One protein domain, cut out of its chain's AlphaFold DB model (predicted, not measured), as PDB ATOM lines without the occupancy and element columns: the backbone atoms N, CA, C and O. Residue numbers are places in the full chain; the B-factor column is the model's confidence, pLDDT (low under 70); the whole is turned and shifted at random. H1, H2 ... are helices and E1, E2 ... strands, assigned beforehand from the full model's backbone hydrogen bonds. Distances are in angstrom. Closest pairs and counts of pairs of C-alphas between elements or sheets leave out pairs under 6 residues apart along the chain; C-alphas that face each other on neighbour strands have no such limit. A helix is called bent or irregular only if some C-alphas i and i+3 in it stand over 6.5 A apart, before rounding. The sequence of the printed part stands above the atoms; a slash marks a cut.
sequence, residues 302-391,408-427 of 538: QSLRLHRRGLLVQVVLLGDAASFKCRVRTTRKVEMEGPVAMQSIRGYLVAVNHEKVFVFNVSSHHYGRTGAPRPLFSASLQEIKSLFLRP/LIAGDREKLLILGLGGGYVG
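What this domain is: This is residues 302 to 391 and 408 to 427 of the 538 residues of the protein "Hypothetical protein" of Spirodela intermedia (UniProt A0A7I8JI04). A twisted sheet of four strands stands in the middle of an elongated body, with a three-stranded sheet partly face to face with it toward one end and the hairpin of E1 and E2 toward the other. Residues 318 to 340 run out beyond the hairpin and fold back along it, and the small helix H2 lies beside both larger sheets at the far end. The printed part has 110 residues with two named helices and nine named strands, in the order E1 E2 E3 E4 E5 H1 E6 H2 E7 E8 E9. The sheets, E1 - E2, E3 - E4 - E5 - E6 and E7 - E8 - E9, are all antiparallel and the class is mixed. The whole is compact, with a radius of gyration of the C-alphas of 15.1 A, and spans 52 by 29 by 24 A.

How they stand to each other: Begin with E1, residues 302 to 307, and E2, residues 311 to 317, a hairpin with N 305 and O 313 at 3.0 A. Residues 311 to 312 of E2 also pair, antiparallel, with residues 334 to 335. Next come E3, residues 341 to 345, E4, residues 348 to 352, and E5, residues 356 to 360, a meander, each strand the antiparallel neighbour of the one before; N 343 and O 350 are 2.9 A apart, N 351 and O 358 2.8 A. E1 and E3 are near each other, with 8 pairs of C-alphas within 10 A. H1, residues 365 to 368, is not on the sheet that E6, residues 375 to 380, completes as an edge strand; N 357 and O 379 are 2.8 A apart. H2, residues 381 to 388, only grazes that sheet; its closest C-alphas to E5 are Leu 381 and Lys 356, 5.2 A apart. E7, residues 408 to 412, E8, residues 416 to 420, and E9, residues 425 to 427, form a second meander, with N 410 and O 418 at 2.9 A and N 419 and O 426 at 2.8 A. This sheet and E3 E4 E5 E6 form a sandwich, two sheets face to face, their best planes 36 degrees apart; E3 and E7 touch, closest at the C-alphas of Ala 341 and Ile 409, 6.5 A. In H2 every O i to N i+4 pair is within hydrogen-bond range; H1 is too short for such a pair.

Where its parts are: Find C-alpha 302 at (-20.746, -5.576, 7.270), where E1 begins and runs 16.0 A; E2 covers 18.2 A. E3, E4, E5 and E6 measure 13.3, 12.9, 13.1 and 13.4 A. H1, 6.6 A, is only just irregular: C-alphas 365 and 368 are 6.6 A apart. H2, 10.7 A, begins at C-alpha 381 (-22.094, -16.464, 30.465). E7, E8 and E9 measure 13.8, 12.8 and 6.3 A, and E9 ends at C-alpha 427 (-28.624, -4.582, 31.100).

The domain as a whole: The C-alphas farthest apart are those of Ser 323 and Pro 391, 53.3 A. Residues 392 to 407 are not printed, and C-alphas 391 and 408 are 22.5 A apart across the cut. The link from E2 to E3 is long, with 23 residues. Mean pLDDT of the printed part is 72.3; residues 302 to 335, 365 to 371, 390 to 391 and 413 to 416 are under 70.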
ATOM      1  N   GLN A 302     -21.188  -4.187   7.126       51.88
ATOM      2  CA  GLN A 302     -20.746  -5.576   7.270       51.88
ATOM      3  C   GLN A 302     -21.946  -6.368   7.772       51.88
ATOM      4  O   GLN A 302     -22.406  -6.154   8.890       51.88
ATOM      5  N   SER A 303     -22.485  -7.248   6.931       49.06
ATOM      6  CA  SER A 303     -23.550  -8.167   7.321       49.06
ATOM      7  C   SER A 303     -22.896  -9.466   7.777       49.06
ATOM      8  O   SER A 303     -22.271 -10.161   6.992       49.06
ATOM      9  N   LEU A 304     -22.982  -9.825   9.052       54.09
ATOM     10  CA  LEU A 304     -22.651 -11.187   9.473       54.09
ATOM     11  C   LEU A 304     -23.946 -11.983   9.590       54.09
ATOM     12  O   LEU A 304     -24.869 -11.554  10.280       54.09
ATOM     13  N   ARG A 305     -24.021 -13.132   8.914       53.75
ATOM     14  CA  ARG A 305     -25.126 -14.087   9.063       53.75
ATOM     15  C   ARG A 305     -24.580 -15.397   9.612       53.75
ATOM     16  O   ARG A 305     -23.601 -15.925   9.105       53.75
ATOM     17  N   LEU A 306     -25.216 -15.928  10.647       52.88
ATOM     18  CA  LEU A 306     -24.927 -17.263  11.167       52.88
ATOM     19  C   LEU A 306     -25.832 -18.282  10.486       52.88
ATOM     20  O   LEU A 306     -27.032 -18.053  10.343       52.88
ATOM     21  N   HIS A 307     -25.255 -19.410  10.088       51.28
ATOM     22  CA  HIS A 307     -26.009 -20.544   9.569       51.28
ATOM     23  C   HIS A 307     -26.350 -21.523  10.703       51.28
ATOM     24  O   HIS A 307     -25.558 -21.708  11.625       51.28
ATOM     25  N   ARG A 308     -27.493 -22.218  10.577       46.62
ATOM     26  CA  ARG A 308     -28.064 -23.266  11.465       46.62
ATOM     27  C   ARG A 308     -27.102 -24.373  11.971       46.62
ATOM     28  O   ARG A 308     -27.515 -25.172  12.794       46.62
ATOM     29  N   ARG A 309     -25.849 -24.431  11.499       56.81
ATOM     30  CA  ARG A 309     -24.799 -25.398  11.892       56.81
ATOM     31  C   ARG A 309     -23.624 -24.761  12.661       56.81
ATOM     32  O   ARG A 309     -22.516 -25.279  12.602       56.81
ATOM     33  N   GLY A 310     -23.820 -23.608  13.306       55.91
ATOM     34  CA  GLY A 310     -22.757 -22.947  14.083       55.91
ATOM     35  C   GLY A 310     -21.663 -22.289  13.232       55.91
ATOM     36  O   GLY A 310     -20.576 -21.975  13.713       55.91
ATOM     37  N   LEU A 311     -21.930 -22.090  11.937       58.91
ATOM     38  CA  LEU A 311     -20.975 -21.474  11.021       58.91
ATOM     39  C   LEU A 311     -21.314 -19.997  10.893       58.91
ATOM     40  O   LEU A 311     -22.343 -19.637  10.311       58.91
ATOM     41  N   LEU A 312     -20.459 -19.139  11.441       59.78
ATOM     42  CA  LEU A 312     -20.557 -17.704  11.208       59.78
ATOM     43  C   LEU A 312     -20.137 -17.433   9.765       59.78
ATOM     44  O   LEU A 312     -18.979 -17.617   9.420       59.78
ATOM     45  N   VAL A 313     -21.057 -16.994   8.915       60.38
ATOM     46  CA  VAL A 313     -20.746 -16.542   7.560       60.38
ATOM     47  C   VAL A 313     -20.626 -15.023   7.595       60.38
ATOM     48  O   VAL A 313     -21.610 -14.283   7.655       60.38
ATOM     49  N   GLN A 314     -19.388 -14.533   7.589       60.97
ATOM     50  CA  GLN A 314     -19.126 -13.103   7.474       60.97
ATOM     51  C   GLN A 314     -19.379 -12.637   6.034       60.97
ATOM     52  O   GLN A 314     -18.650 -13.002   5.117       60.97
ATOM     53  N   VAL A 315     -20.386 -11.793   5.824       54.00
ATOM     54  CA  VAL A 315     -20.680 -11.161   4.533       54.00
ATOM     55  C   VAL A 315     -20.266  -9.688   4.591       54.00
ATOM     56  O   VAL A 315     -21.000  -8.789   4.997       54.00
ATOM     57  N   VAL A 316     -19.030  -9.412   4.189       57.19
ATOM     58  CA  VAL A 316     -18.540  -8.031   4.074       57.19
ATOM     59  C   VAL A 316     -19.214  -7.369   2.863       57.19
ATOM     60  O   VAL A 316     -18.944  -7.771   1.734       57.19
ATOM     61  N   LEU A 317     -20.075  -6.366   3.081       56.03
ATOM     62  CA  LEU A 317     -20.758  -5.617   2.020       56.03
ATOM     63  C   LEU A 317     -20.008  -4.306   1.753       56.03
ATOM     64  O   LEU A 317     -20.185  -3.293   2.422       56.03
ATOM     65  N   LEU A 318     -19.120  -4.322   0.765       52.31
ATOM     66  CA  LEU A 318     -18.367  -3.130   0.374       52.31
ATOM     67  C   LEU A 318     -19.118  -2.374  -0.720       52.31
ATOM     68  O   LEU A 318     -19.086  -2.789  -1.871       52.31
ATOM     69  N   GLY A 319     -19.743  -1.258  -0.355       45.69
ATOM     70  CA  GLY A 319     -20.343  -0.304  -1.287       45.69
ATOM     71  C   GLY A 319     -20.131   1.131  -0.812       45.69
ATOM     72  O   GLY A 319     -19.876   1.365   0.373       45.69
ATOM     73  N   ASP A 320     -20.201   2.081  -1.737       51.62
ATOM     74  CA  ASP A 320     -20.441   3.487  -1.413       51.62
ATOM     75  C   ASP A 320     -21.959   3.744  -1.372       51.62
ATOM     76  O   ASP A 320     -22.752   2.952  -1.874       51.62
ATOM     77  N   ALA A 321     -22.385   4.850  -0.754       49.31
ATOM     78  CA  ALA A 321     -23.808   5.173  -0.588       49.31
ATOM     79  C   ALA A 321     -24.590   5.305  -1.916       49.31
ATOM     80  O   ALA A 321     -25.816   5.319  -1.894       49.31
ATOM     81  N   ALA A 322     -23.888   5.415  -3.049       51.22
ATOM     82  CA  ALA A 322     -24.464   5.545  -4.386       51.22
ATOM     83  C   ALA A 322     -24.416   4.239  -5.206       51.22
ATOM     84  O   ALA A 322     -25.196   4.084  -6.141       51.22
ATOM     85  N   SER A 323     -23.538   3.289  -4.868       50.66
ATOM     86  CA  SER A 323     -23.424   1.989  -5.529       50.66
ATOM     87  C   SER A 323     -23.219   0.884  -4.484       50.66
ATOM     88  O   SER A 323     -22.112   0.473  -4.119       50.66
ATOM     89  N   PHE A 324     -24.336   0.350  -3.986       48.72
ATOM     90  CA  PHE A 324     -24.339  -0.824  -3.115       48.72
ATOM     91  C   PHE A 324     -24.019  -2.089  -3.920       48.72
ATOM     92  O   PHE A 324     -24.854  -2.979  -4.079       48.72
ATOM     93  N   LYS A 325     -22.793  -2.206  -4.439       50.34
ATOM     94  CA  LYS A 325     -22.328  -3.454  -5.045       50.34
ATOM     95  C   LYS A 325     -21.949  -4.427  -3.929       50.34
ATOM     96  O   LYS A 325     -20.793  -4.541  -3.535       50.34
ATOM     97  N   CYS A 326     -22.957  -5.121  -3.410       46.41
ATOM     98  CA  CYS A 326     -22.817  -6.247  -2.493       46.41
ATOM     99  C   CYS A 326     -21.847  -7.279  -3.094       46.41
ATOM    100  O   CYS A 326     -22.207  -8.036  -3.992       46.41
ATOM    101  N   ARG A 327     -20.589  -7.294  -2.645       51.59
ATOM    102  CA  ARG A 327     -19.619  -8.321  -3.035       51.59
ATOM    103  C   ARG A 327     -19.163  -9.060  -1.792       51.59
ATOM    104  O   ARG A 327     -18.322  -8.553  -1.055       51.59
ATOM    105  N   VAL A 328     -19.714 -10.255  -1.586       53.69
ATOM    106  CA  VAL A 328     -19.307 -11.180  -0.520       53.69
ATOM    107  C   VAL A 328     -17.830 -11.521  -0.722       53.69
ATOM    108  O   VAL A 328     -17.479 -12.195  -1.687       53.69
ATOM    109  N   ARG A 329     -16.932 -10.996   0.124       52.97
ATOM    110  CA  ARG A 329     -15.482 -11.184  -0.078       52.97
ATOM    111  C   ARG A 329     -14.902 -12.420   0.595       52.97
ATOM    112  O   ARG A 329     -13.915 -12.939   0.092       52.97
ATOM    113  N   THR A 330     -15.467 -12.891   1.706       52.50
ATOM    114  CA  THR A 330     -14.874 -14.011   2.454       52.50
ATOM    115  C   THR A 330     -15.888 -14.702   3.356       52.50
ATOM    116  O   THR A 330     -16.205 -14.191   4.426       52.50
ATOM    117  N   THR A 331     -16.318 -15.905   2.995       55.66
ATOM    118  CA  THR A 331     -17.025 -16.801   3.915       55.66
ATOM    119  C   THR A 331     -15.993 -17.503   4.793       55.66
ATOM    120  O   THR A 331     -15.372 -18.484   4.385       55.66
ATOM    121  N   ARG A 332     -15.736 -16.977   5.990       63.16
ATOM    122  CA  ARG A 332     -14.846 -17.643   6.949       63.16
ATOM    123  C   ARG A 332     -15.666 -18.398   7.964       63.16
ATOM    124  O   ARG A 332     -16.415 -17.778   8.695       63.16
ATOM    125  N   LYS A 333     -15.453 -19.706   8.037       61.66
ATOM    126  CA  LYS A 333     -16.027 -20.584   9.050       61.66
ATOM    127  C   LYS A 333     -15.419 -20.226  10.415       61.66
ATOM    128  O   LYS A 333     -14.354 -20.729  10.755       61.66
ATOM    129  N   VAL A 334     -16.033 -19.308  11.164       66.31
ATOM    130  CA  VAL A 334     -15.757 -19.221  12.607       66.31
ATOM    131  C   VAL A 334     -16.625 -20.285  13.251       66.31
ATOM    132  O   VAL A 334     -17.850 -20.222  13.160       66.31
ATOM    133  N   GLU A 335     -15.963 -21.297  13.794       69.19
ATOM    134  CA  GLU A 335     -16.589 -22.415  14.480       69.19
ATOM    135  C   GLU A 335     -17.109 -21.916  15.826       69.19
ATOM    136  O   GLU A 335     -16.353 -21.679  16.768       69.19
ATOM    137  N   MET A 336     -18.409 -21.645  15.868       75.88
ATOM    138  CA  MET A 336     -19.125 -21.330  17.091       75.88
ATOM    139  C   MET A 336     -20.085 -22.477  17.362       75.88
ATOM    140  O   MET A 336     -21.033 -22.695  16.614       75.88
ATOM    141  N   GLU A 337     -19.822 -23.234  18.417       80.88
ATOM    142  CA  GLU A 337     -20.586 -24.437  18.722       80.88
ATOM    143  C   GLU A 337     -21.951 -24.078  19.324       80.88
ATOM    144  O   GLU A 337     -22.037 -23.696  20.483       80.88
ATOM    145  N   GLY A 338     -23.028 -24.159  18.537       80.06
ATOM    146  CA  GLY A 338     -24.403 -24.031  19.032       80.06
ATOM    147  C   GLY A 338     -25.204 -22.831  18.502       80.06
ATOM    148  O   GLY A 338     -24.773 -22.123  17.585       80.06
ATOM    149  N   PRO A 339     -26.430 -22.625  19.021       71.31
ATOM    150  CA  PRO A 339     -27.288 -21.517  18.623       71.31
ATOM    151  C   PRO A 339     -26.720 -20.200  19.156       71.31
ATOM    152  O   PRO A 339     -26.690 -19.960  20.360       71.31
ATOM    153  N   VAL A 340     -26.303 -19.328  18.240       82.56
ATOM    154  CA  VAL A 340     -25.719 -18.031  18.580       82.56
ATOM    155  C   VAL A 340     -26.711 -16.914  18.277       82.56
ATOM    156  O   VAL A 340     -27.209 -16.798  17.155       82.56
ATOM    157  N   ALA A 341     -26.979 -16.073  19.269       84.00
ATOM    158  CA  ALA A 341     -27.647 -14.797  19.066       84.00
ATOM    159  C   ALA A 341     -26.602 -13.737  18.698       84.00
ATOM    160  O   ALA A 341     -25.506 -13.718  19.254       84.00
ATOM    161  N   MET A 342     -26.916 -12.850  17.757       84.62
ATOM    162  CA  MET A 342     -26.010 -11.776  17.350       84.62
ATOM    163  C   MET A 342     -26.687 -10.424  17.438       84.62
ATOM    164  O   MET A 342     -27.839 -10.273  17.037       84.62
ATOM    165  N   GLN A 343     -25.920  -9.427  17.860       88.12
ATOM    166  CA  GLN A 343     -26.335  -8.042  17.806       88.12
ATOM    167  C   GLN A 343     -25.166  -7.139  17.420       88.12
ATOM    168  O   GLN A 343     -24.084  -7.198  18.002       88.12
ATOM    169  N   SER A 344     -25.389  -6.275  16.434       80.94
ATOM    170  CA  SER A 344     -24.461  -5.200  16.100       80.94
ATOM    171  C   SER A 344     -24.789  -3.949  16.913       80.94
ATOM    172  O   SER A 344     -25.912  -3.447  16.850       80.94
ATOM    173  N   ILE A 345     -23.795  -3.416  17.609       85.62
ATOM    174  CA  ILE A 345     -23.795  -2.082  18.221       85.62
ATOM    175  C   ILE A 345     -22.759  -1.249  17.466       85.62
ATOM    176  O   ILE A 345     -21.852  -1.814  16.861       85.62
ATOM    177  N   ARG A 346     -22.879   0.085  17.430       85.69
ATOM    178  CA  ARG A 346     -21.925   0.957  16.710       85.69
ATOM    179  C   ARG A 346     -20.462   0.538  16.910       85.69
ATOM    180  O   ARG A 346     -19.881   0.758  17.968       85.69
ATOM    181  N   GLY A 347     -19.876  -0.029  15.855       85.31
ATOM    182  CA  GLY A 347     -18.482  -0.455  15.821       85.31
ATOM    183  C   GLY A 347     -18.159  -1.791  16.486       85.31
ATOM    184  O   GLY A 347     -17.002  -2.207  16.426       85.31
ATOM    185  N   TYR A 348     -19.148  -2.489  17.049       88.69
ATOM    186  CA  TYR A 348     -18.978  -3.783  17.701       88.69
ATOM    187  C   TYR A 348     -20.025  -4.809  17.251       88.69
ATOM    188  O   TYR A 348     -21.213  -4.516  17.158       88.69
ATOM    189  N   LEU A 349     -19.596  -6.042  17.005       88.94
ATOM    190  CA  LEU A 349     -20.496  -7.182  16.847       88.94
ATOM    191  C   LEU A 349     -20.427  -8.015  18.121       88.94
ATOM    192  O   LEU A 349     -19.352  -8.480  18.488       88.94
ATOM    193  N   VAL A 350     -21.565  -8.212  18.772       91.31
ATOM    194  CA  VAL A 350     -21.701  -9.094  19.928       91.31
ATOM    195  C   VAL A 350     -22.340 -10.394  19.449       91.31
ATOM    196  O   VAL A 350     -23.415 -10.370  18.856       91.31
ATOM    197  N   ALA A 351     -21.672 -11.519  19.679       90.62
ATOM    198  CA  ALA A 351     -22.168 -12.856  19.387       90.62
ATOM    199  C   ALA A 351     -22.242 -13.647  20.695       90.62
ATOM    200  O   ALA A 351     -21.246 -13.771  21.405       90.62
ATOM    201  N   VAL A 352     -23.417 -14.157  21.040       91.31
ATOM    202  CA  VAL A 352     -23.679 -14.830  22.313       91.31
ATOM    203  C   VAL A 352     -24.068 -16.261  22.042       91.31
ATOM    204  O   VAL A 352     -25.064 -16.526  21.375       91.31
ATOM    205  N   ASN A 353     -23.274 -17.163  22.587       91.50
ATOM    206  CA  ASN A 353     -23.554 -18.580  22.650       91.50
ATOM    207  C   ASN A 353     -24.119 -18.948  24.034       91.50
ATOM    208  O   ASN A 353     -24.073 -18.138  24.957       91.50
ATOM    209  N   HIS A 354     -24.593 -20.181  24.199       90.12
ATOM    210  CA  HIS A 354     -25.055 -20.726  25.480       90.12
ATOM    211  C   HIS A 354     -23.955 -20.803  26.555       90.12
ATOM    212  O   HIS A 354     -24.257 -20.809  27.746       90.12
ATOM    213  N   GLU A 355     -22.680 -20.782  26.156       91.50
ATOM    214  CA  GLU A 355     -21.557 -20.794  27.100       91.50
ATOM    215  C   GLU A 355     -20.824 -19.459  27.213       91.50
ATOM    216  O   GLU A 355     -20.319 -19.119  28.283       91.50
ATOM    217  N   LYS A 356     -20.694 -18.721  26.102       92.88
ATOM    218  CA  LYS A 356     -19.735 -17.617  25.964       92.88
ATOM    219  C   LYS A 356     -20.288 -16.468  25.130       92.88
ATOM    220  O   LYS A 356     -20.968 -16.677  24.129       92.88
ATOM    221  N   VAL A 357     -19.919 -15.253  25.513       92.31
ATOM    222  CA  VAL A 357     -20.151 -14.014  24.769       92.31
ATOM    223  C   VAL A 357     -18.854 -13.606  24.095       92.31
ATOM    224  O   VAL A 357     -17.822 -13.546  24.754       92.31
ATOM    225  N   PHE A 358     -18.914 -13.286  22.809       92.38
ATOM    226  CA  PHE A 358     -17.802 -12.793  22.005       92.38
ATOM    227  C   PHE A 358     -18.117 -11.390  21.507       92.38
ATOM    228  O   PHE A 358     -19.210 -11.128  21.004       92.38
ATOM    229  N   VAL A 359     -17.148 -10.487  21.617       92.25
ATOM    230  CA  VAL A 359     -17.262  -9.109  21.130       92.25
ATOM    231  C   VAL A 359     -16.191  -8.873  20.076       92.25
ATOM    232  O   VAL A 359     -15.001  -8.999  20.358       92.25
ATOM    233  N   PHE A 360     -16.589  -8.503  18.865       91.19
ATOM    234  CA  PHE A 360     -15.701  -8.197  17.742       91.19
ATOM    235  C   PHE A 360     -15.734  -6.699  17.432       91.19
ATOM    236  O   PHE A 360     -16.788  -6.079  17.519       91.19
ATOM    237  N   ASN A 361     -14.603  -6.107  17.035       89.69
ATOM    238  CA  ASN A 361     -14.516  -4.685  16.677       89.69
ATOM    239  C   ASN A 361     -14.803  -4.423  15.197       89.69
ATOM    240  O   ASN A 361     -13.870  -4.185  14.432       89.69
ATOM    241  N   VAL A 362     -16.064  -4.392  14.784       85.12
ATOM    242  CA  VAL A 362     -16.394  -4.153  13.370       85.12
ATOM    243  C   VAL A 362     -15.979  -2.768  12.845       85.12
ATOM    244  O   VAL A 362     -15.721  -2.674  11.651       85.12
ATOM    245  N   SER A 363     -15.792  -1.750  13.707       81.38
ATOM    246  CA  SER A 363     -15.407  -0.384  13.272       81.38
ATOM    247  C   SER A 363     -13.987  -0.261  12.734       81.38
ATOM    248  O   SER A 363     -13.652   0.695  12.029       81.38
ATOM    249  N   SER A 364     -13.098  -1.185  13.099       73.56
ATOM    250  CA  SER A 364     -11.725  -1.093  12.631       73.56
ATOM    251  C   SER A 364     -11.649  -1.592  11.185       73.56
ATOM    252  O   SER A 364     -11.733  -2.784  10.909       73.56
ATOM    253  N   HIS A 365     -11.388  -0.690  10.234       66.19
ATOM    254  CA  HIS A 365     -11.087  -1.045   8.833       66.19
ATOM    255  C   HIS A 365      -9.843  -1.954   8.666       66.19
ATOM    256  O   HIS A 365      -9.463  -2.305   7.549       66.19
ATOM    257  N   HIS A 366      -9.200  -2.361   9.764       61.03
ATOM    258  CA  HIS A 366      -8.012  -3.210   9.783       61.03
ATOM    259  C   HIS A 366      -8.296  -4.675   9.402       61.03
ATOM    260  O   HIS A 366      -7.359  -5.457   9.262       61.03
ATOM    261  N   TYR A 367      -9.550  -5.047   9.124       62.03
ATOM    262  CA  TYR A 367      -9.892  -6.376   8.595       62.03
ATOM    263  C   TYR A 367      -9.429  -6.635   7.157       62.03
ATOM    264  O   TYR A 367      -9.539  -7.756   6.670       62.03
ATOM    265  N   GLY A 368      -8.888  -5.631   6.464       63.03
ATOM    266  CA  GLY A 368      -8.511  -5.758   5.057       63.03
ATOM    267  C   GLY A 368      -7.316  -6.673   4.756       63.03
ATOM    268  O   GLY A 368      -7.127  -7.007   3.590       63.03
ATOM    269  N   ARG A 369      -6.491  -7.064   5.744       67.31
ATOM    270  CA  ARG A 369      -5.242  -7.811   5.463       67.31
ATOM    271  C   ARG A 369      -4.977  -9.052   6.308       67.31
ATOM    272  O   ARG A 369      -4.247  -9.922   5.850       67.31
ATOM    273  N   THR A 370      -5.544  -9.175   7.501       51.72
ATOM    274  CA  THR A 370      -5.132 -10.224   8.444       51.72
ATOM    275  C   THR A 370      -6.332 -10.919   9.058       51.72
ATOM    276  O   THR A 370      -6.893 -10.437  10.034       51.72
ATOM    277  N   GLY A 371      -6.660 -12.094   8.527       67.25
ATOM    278  CA  GLY A 371      -7.419 -13.089   9.278       67.25
ATOM    279  C   GLY A 371      -8.899 -12.766   9.495       67.25
ATOM    280  O   GLY A 371      -9.395 -11.707   9.134       67.25
ATOM    281  N   ALA A 372      -9.629 -13.723  10.061       72.38
ATOM    282  CA  ALA A 372     -11.001 -13.521  10.508       72.38
ATOM    283  C   ALA A 372     -11.051 -12.400  11.560       72.38
ATOM    284  O   ALA A 372     -10.029 -12.122  12.197       72.38
ATOM    285  N   PRO A 373     -12.215 -11.775  11.791       76.38
ATOM    286  CA  PRO A 373     -12.350 -10.816  12.864       76.38
ATOM    287  C   PRO A 373     -11.961 -11.453  14.196       76.38
ATOM    288  O   PRO A 373     -12.619 -12.369  14.679       76.38
ATOM    289  N   ARG A 374     -10.852 -10.986  14.779       85.12
ATOM    290  CA  ARG A 374     -10.404 -11.448  16.091       85.12
ATOM    291  C   ARG A 374     -11.383 -10.914  17.143       85.12
ATOM    292  O   ARG A 374     -11.648  -9.705  17.129       85.12
ATOM    293  N   PRO A 375     -11.917 -11.761  18.037       90.12
ATOM    294  CA  PRO A 375     -12.702 -11.266  19.157       90.12
ATOM    295  C   PRO A 375     -11.801 -10.368  20.011       90.12
ATOM    296  O   PRO A 375     -10.680 -10.745  20.355       90.12
ATOM    297  N   LEU A 376     -12.272  -9.158  20.309       90.31
ATOM    298  CA  LEU A 376     -11.633  -8.267  21.275       90.31
ATOM    299  C   LEU A 376     -11.699  -8.858  22.675       90.31
ATOM    300  O   LEU A 376     -10.762  -8.723  23.456       90.31
ATOM    301  N   PHE A 377     -12.842  -9.460  22.980       92.19
ATOM    302  CA  PHE A 377     -13.161  -9.981  24.289       92.19
ATOM    303  C   PHE A 377     -14.042 -11.214  24.149       92.19
ATOM    304  O   PHE A 377     -14.913 -11.275  23.276       92.19
ATOM    305  N   SER A 378     -13.805 -12.176  25.032       93.25
ATOM    306  CA  SER A 378     -14.674 -13.320  25.244       93.25
ATOM    307  C   SER A 378     -14.826 -13.554  26.739       93.25
ATOM    308  O   SER A 378     -13.809 -13.631  27.425       93.25
ATOM    309  N   ALA A 379     -16.053 -13.718  27.219       94.38
ATOM    310  CA  ALA A 379     -16.330 -14.129  28.595       94.38
ATOM    311  C   ALA A 379     -17.370 -15.234  28.622       94.38
ATOM    312  O   ALA A 379     -18.213 -15.324  27.726       94.38
ATOM    313  N   SER A 380     -17.319 -16.070  29.657       93.56
ATOM    314  CA  SER A 380     -18.373 -17.057  29.861       93.56
ATOM    315  C   SER A 380     -19.661 -16.377  30.330       93.56
ATOM    316  O   SER A 380     -19.632 -15.375  31.048       93.56
ATOM    317  N   LEU A 381     -20.811 -16.930  29.950       89.75
ATOM    318  CA  LEU A 381     -22.094 -16.464  30.465       89.75
ATOM    319  C   LEU A 381     -22.176 -16.607  31.987       89.75
ATOM    320  O   LEU A 381     -22.812 -15.779  32.623       89.75
ATOM    321  N   GLN A 382     -21.507 -17.604  32.570       89.56
ATOM    322  CA  GLN A 382     -21.440 -17.791  34.021       89.56
ATOM    323  C   GLN A 382     -20.618 -16.705  34.719       89.56
ATOM    324  O   GLN A 382     -21.023 -16.221  35.767       89.56
ATOM    325  N   GLU A 383     -19.509 -16.273  34.120       89.12
ATOM    326  CA  GLU A 383     -18.700 -15.156  34.620       89.12
ATOM    327  C   GLU A 383     -19.476 -13.839  34.557       89.12
ATOM    328  O   GLU A 383     -19.504 -13.077  35.515       89.12
ATOM    329  N   ILE A 384     -20.186 -13.589  33.455       88.19
ATOM    330  CA  ILE A 384     -21.061 -12.419  33.357       88.19
ATOM    331  C   ILE A 384     -22.169 -12.520  34.413       88.19
ATOM    332  O   ILE A 384     -22.379 -11.574  35.171       88.19
ATOM    333  N   LYS A 385     -22.839 -13.674  34.529       84.94
ATOM    334  CA  LYS A 385     -23.857 -13.907  35.563       84.94
ATOM    335  C   LYS A 385     -23.306 -13.637  36.955       84.94
ATOM    336  O   LYS A 385     -23.943 -12.890  37.676       84.94
ATOM    337  N   SER A 386     -22.143 -14.160  37.326       82.94
ATOM    338  CA  SER A 386     -21.585 -13.973  38.671       82.94
ATOM    339  C   SER A 386     -21.149 -12.531  38.955       82.94
ATOM    340  O   SER A 386     -21.237 -12.080  40.098       82.94
ATOM    341  N   LEU A 387     -20.736 -11.774  37.931       79.56
ATOM    342  CA  LEU A 387     -20.405 -10.352  38.068       79.56
ATOM    343  C   LEU A 387     -21.639  -9.485  38.357       79.56
ATOM    344  O   LEU A 387     -21.553  -8.553  39.160       79.56
ATOM    345  N   PHE A 388     -22.771  -9.776  37.712       78.38
ATOM    346  CA  PHE A 388     -24.013  -9.007  37.875       78.38
ATOM    347  C   PHE A 388     -24.885  -9.532  39.013       78.38
ATOM    348  O   PHE A 388     -25.383  -8.757  39.826       78.38
ATOM    349  N   LEU A 389     -25.011 -10.851  39.109       76.31
ATOM    350  CA  LEU A 389     -25.612 -11.575  40.222       76.31
ATOM    351  C   LEU A 389     -24.571 -11.778  41.316       76.31
ATOM    352  O   LEU A 389     -24.448 -12.881  41.851       76.31
ATOM    353  N   ARG A 390     -23.824 -10.720  41.675       67.62
ATOM    354  CA  ARG A 390     -23.151 -10.721  42.973       67.62
ATOM    355  C   ARG A 390     -24.224 -11.131  43.972       67.62
ATOM    356  O   ARG A 390     -25.223 -10.408  44.059       67.62
ATOM    357  N   PRO A 391     -24.071 -12.266  44.669       55.53
ATOM    358  CA  PRO A 391     -25.027 -12.622  45.684       55.53
ATOM    359  C   PRO A 391     -24.951 -11.475  46.678       55.53
ATOM    360  O   PRO A 391     -23.964 -11.303  47.394       55.53
ATOM    361  N   LEU A 408     -31.131 -14.557  24.927       76.19
ATOM    362  CA  LEU A 408     -31.751 -13.464  24.185       76.19
ATOM    363  C   LEU A 408     -30.864 -12.229  24.299       76.19
ATOM    364  O   LEU A 408     -30.416 -11.873  25.385       76.19
ATOM    365  N   ILE A 409     -30.616 -11.559  23.180       78.50
ATOM    366  CA  ILE A 409     -29.960 -10.253  23.173       78.50
ATOM    367  C   ILE A 409     -30.947  -9.267  22.571       78.50
ATOM    368  O   ILE A 409     -31.421  -9.466  21.452       78.50
ATOM    369  N   ALA A 410     -31.248  -8.212  23.310       74.69
ATOM    370  CA  ALA A 410     -31.984  -7.065  22.817       74.69
ATOM    371  C   ALA A 410     -31.146  -5.820  23.073       74.69
ATOM    372  O   ALA A 410     -30.363  -5.760  24.014       74.69
ATOM    373  N   GLY A 411     -31.304  -4.793  22.256       74.44
ATOM    374  CA  GLY A 411     -30.518  -3.593  22.463       74.44
ATOM    375  C   GLY A 411     -30.866  -2.484  21.501       74.44
ATOM    376  O   GLY A 411     -31.250  -2.730  20.357       74.44
ATOM    377  N   ASP A 412     -30.716  -1.266  21.991       72.31
ATOM    378  CA  ASP A 412     -30.798  -0.069  21.181       72.31
ATOM    379  C   ASP A 412     -29.454   0.098  20.465       72.31
ATOM    380  O   ASP A 412     -28.399   0.036  21.106       72.31
ATOM    381  N   ARG A 413     -29.491   0.304  19.140       60.72
ATOM    382  CA  ARG A 413     -28.332   0.323  18.219       60.72
ATOM    383  C   ARG A 413     -27.194   1.241  18.685       60.72
ATOM    384  O   ARG A 413     -26.066   1.124  18.197       60.72
ATOM    385  N   GLU A 414     -27.482   2.159  19.601       66.19
ATOM    386  CA  GLU A 414     -26.536   3.150  20.084       66.19
ATOM    387  C   GLU A 414     -26.045   2.973  21.529       66.19
ATOM    388  O   GLU A 414     -24.914   3.384  21.797       66.19
ATOM    389  N   LYS A 415     -26.856   2.470  22.476       67.75
ATOM    390  CA  LYS A 415     -26.587   2.738  23.913       67.75
ATOM    391  C   LYS A 415     -26.938   1.637  24.904       67.75
ATOM    392  O   LYS A 415     -26.465   1.700  26.036       67.75
ATOM    393  N   LEU A 416     -27.768   0.674  24.525       68.94
ATOM    394  CA  LEU A 416     -28.299  -0.299  25.472       68.94
ATOM    395  C   LEU A 416     -28.089  -1.698  24.921       68.94
ATOM    396  O   LEU A 416     -28.585  -1.993  23.841       68.94
ATOM    397  N   LEU A 417     -27.396  -2.550  25.670       79.81
ATOM    398  CA  LEU A 417     -27.399  -3.993  25.446       79.81
ATOM    399  C   LEU A 417     -28.060  -4.649  26.658       79.81
ATOM    400  O   LEU A 417     -27.606  -4.473  27.791       79.81
ATOM    401  N   ILE A 418     -29.137  -5.378  26.402       82.69
ATOM    402  CA  ILE A 418     -29.864  -6.219  27.346       82.69
ATOM    403  C   ILE A 418     -29.603  -7.671  26.958       82.69
ATOM    404  O   ILE A 418     -29.902  -8.100  25.845       82.69
ATOM    405  N   LEU A 419     -29.069  -8.435  27.900       82.00
ATOM    406  CA  LEU A 419     -28.774  -9.848  27.756       82.00
ATOM    407  C   LEU A 419     -29.723 -10.658  28.651       82.00
ATOM    408  O   LEU A 419     -29.599 -10.630  29.872       82.00
ATOM    409  N   GLY A 420     -30.695 -11.350  28.058       79.19
ATOM    410  CA  GLY A 420     -31.599 -12.279  28.737       79.19
ATOM    411  C   GLY A 420     -30.988 -13.676  28.815       79.19
ATOM    412  O   GLY A 420     -30.680 -14.277  27.786       79.19
ATOM    413  N   LEU A 421     -30.799 -14.198  30.030       76.81
ATOM    414  CA  LEU A 421     -30.010 -15.411  30.288       76.81
ATOM    415  C   LEU A 421     -30.806 -16.587  30.875       76.81
ATOM    416  O   LEU A 421     -30.247 -17.375  31.647       76.81
ATOM    417  N   GLY A 422     -32.099 -16.688  30.556       72.88
ATOM    418  CA  GLY A 422     -33.013 -17.740  31.038       72.88
ATOM    419  C   GLY A 422     -33.365 -17.659  32.534       72.88
ATOM    420  O   GLY A 422     -34.450 -18.059  32.920       72.88
ATOM    421  N   GLY A 423     -32.491 -17.073  33.360       71.38
ATOM    422  CA  GLY A 423     -32.687 -16.831  34.797       71.38
ATOM    423  C   GLY A 423     -32.613 -15.352  35.196       71.38
ATOM    424  O   GLY A 423     -32.276 -15.043  36.332       71.38
ATOM    425  N   GLY A 424     -32.839 -14.431  34.252       75.88
ATOM    426  CA  GLY A 424     -32.800 -12.982  34.488       75.88
ATOM    427  C   GLY A 424     -32.259 -12.175  33.305       75.88
ATOM    428  O   GLY A 424     -31.832 -12.739  32.293       75.88
ATOM    429  N   TYR A 425     -32.269 -10.846  33.451       79.88
ATOM    430  CA  TYR A 425     -31.773  -9.894  32.456       79.88
ATOM    431  C   TYR A 425     -30.581  -9.111  32.998       79.88
ATOM    432  O   TYR A 425     -30.618  -8.583  34.107       79.88
ATOM    433  N   VAL A 426     -29.539  -8.995  32.181       73.50
ATOM    434  CA  VAL A 426     -28.378  -8.149  32.438       73.50
ATOM    435  C   VAL A 426     -28.399  -7.006  31.433       73.50
ATOM    436  O   VAL A 426     -28.158  -7.211  30.246       73.50
ATOM    437  N   GLY A 427     -28.711  -5.801  31.898       80.00
ATOM    438  CA  GLY A 427     -28.624  -4.582  31.100       80.00
ATOM    439  C   GLY A 427     -27.349  -3.816  31.427       80.00
ATOM    440  O   GLY A 427     -27.081  -3.543  32.596       80.00
TER     441      GLY A 427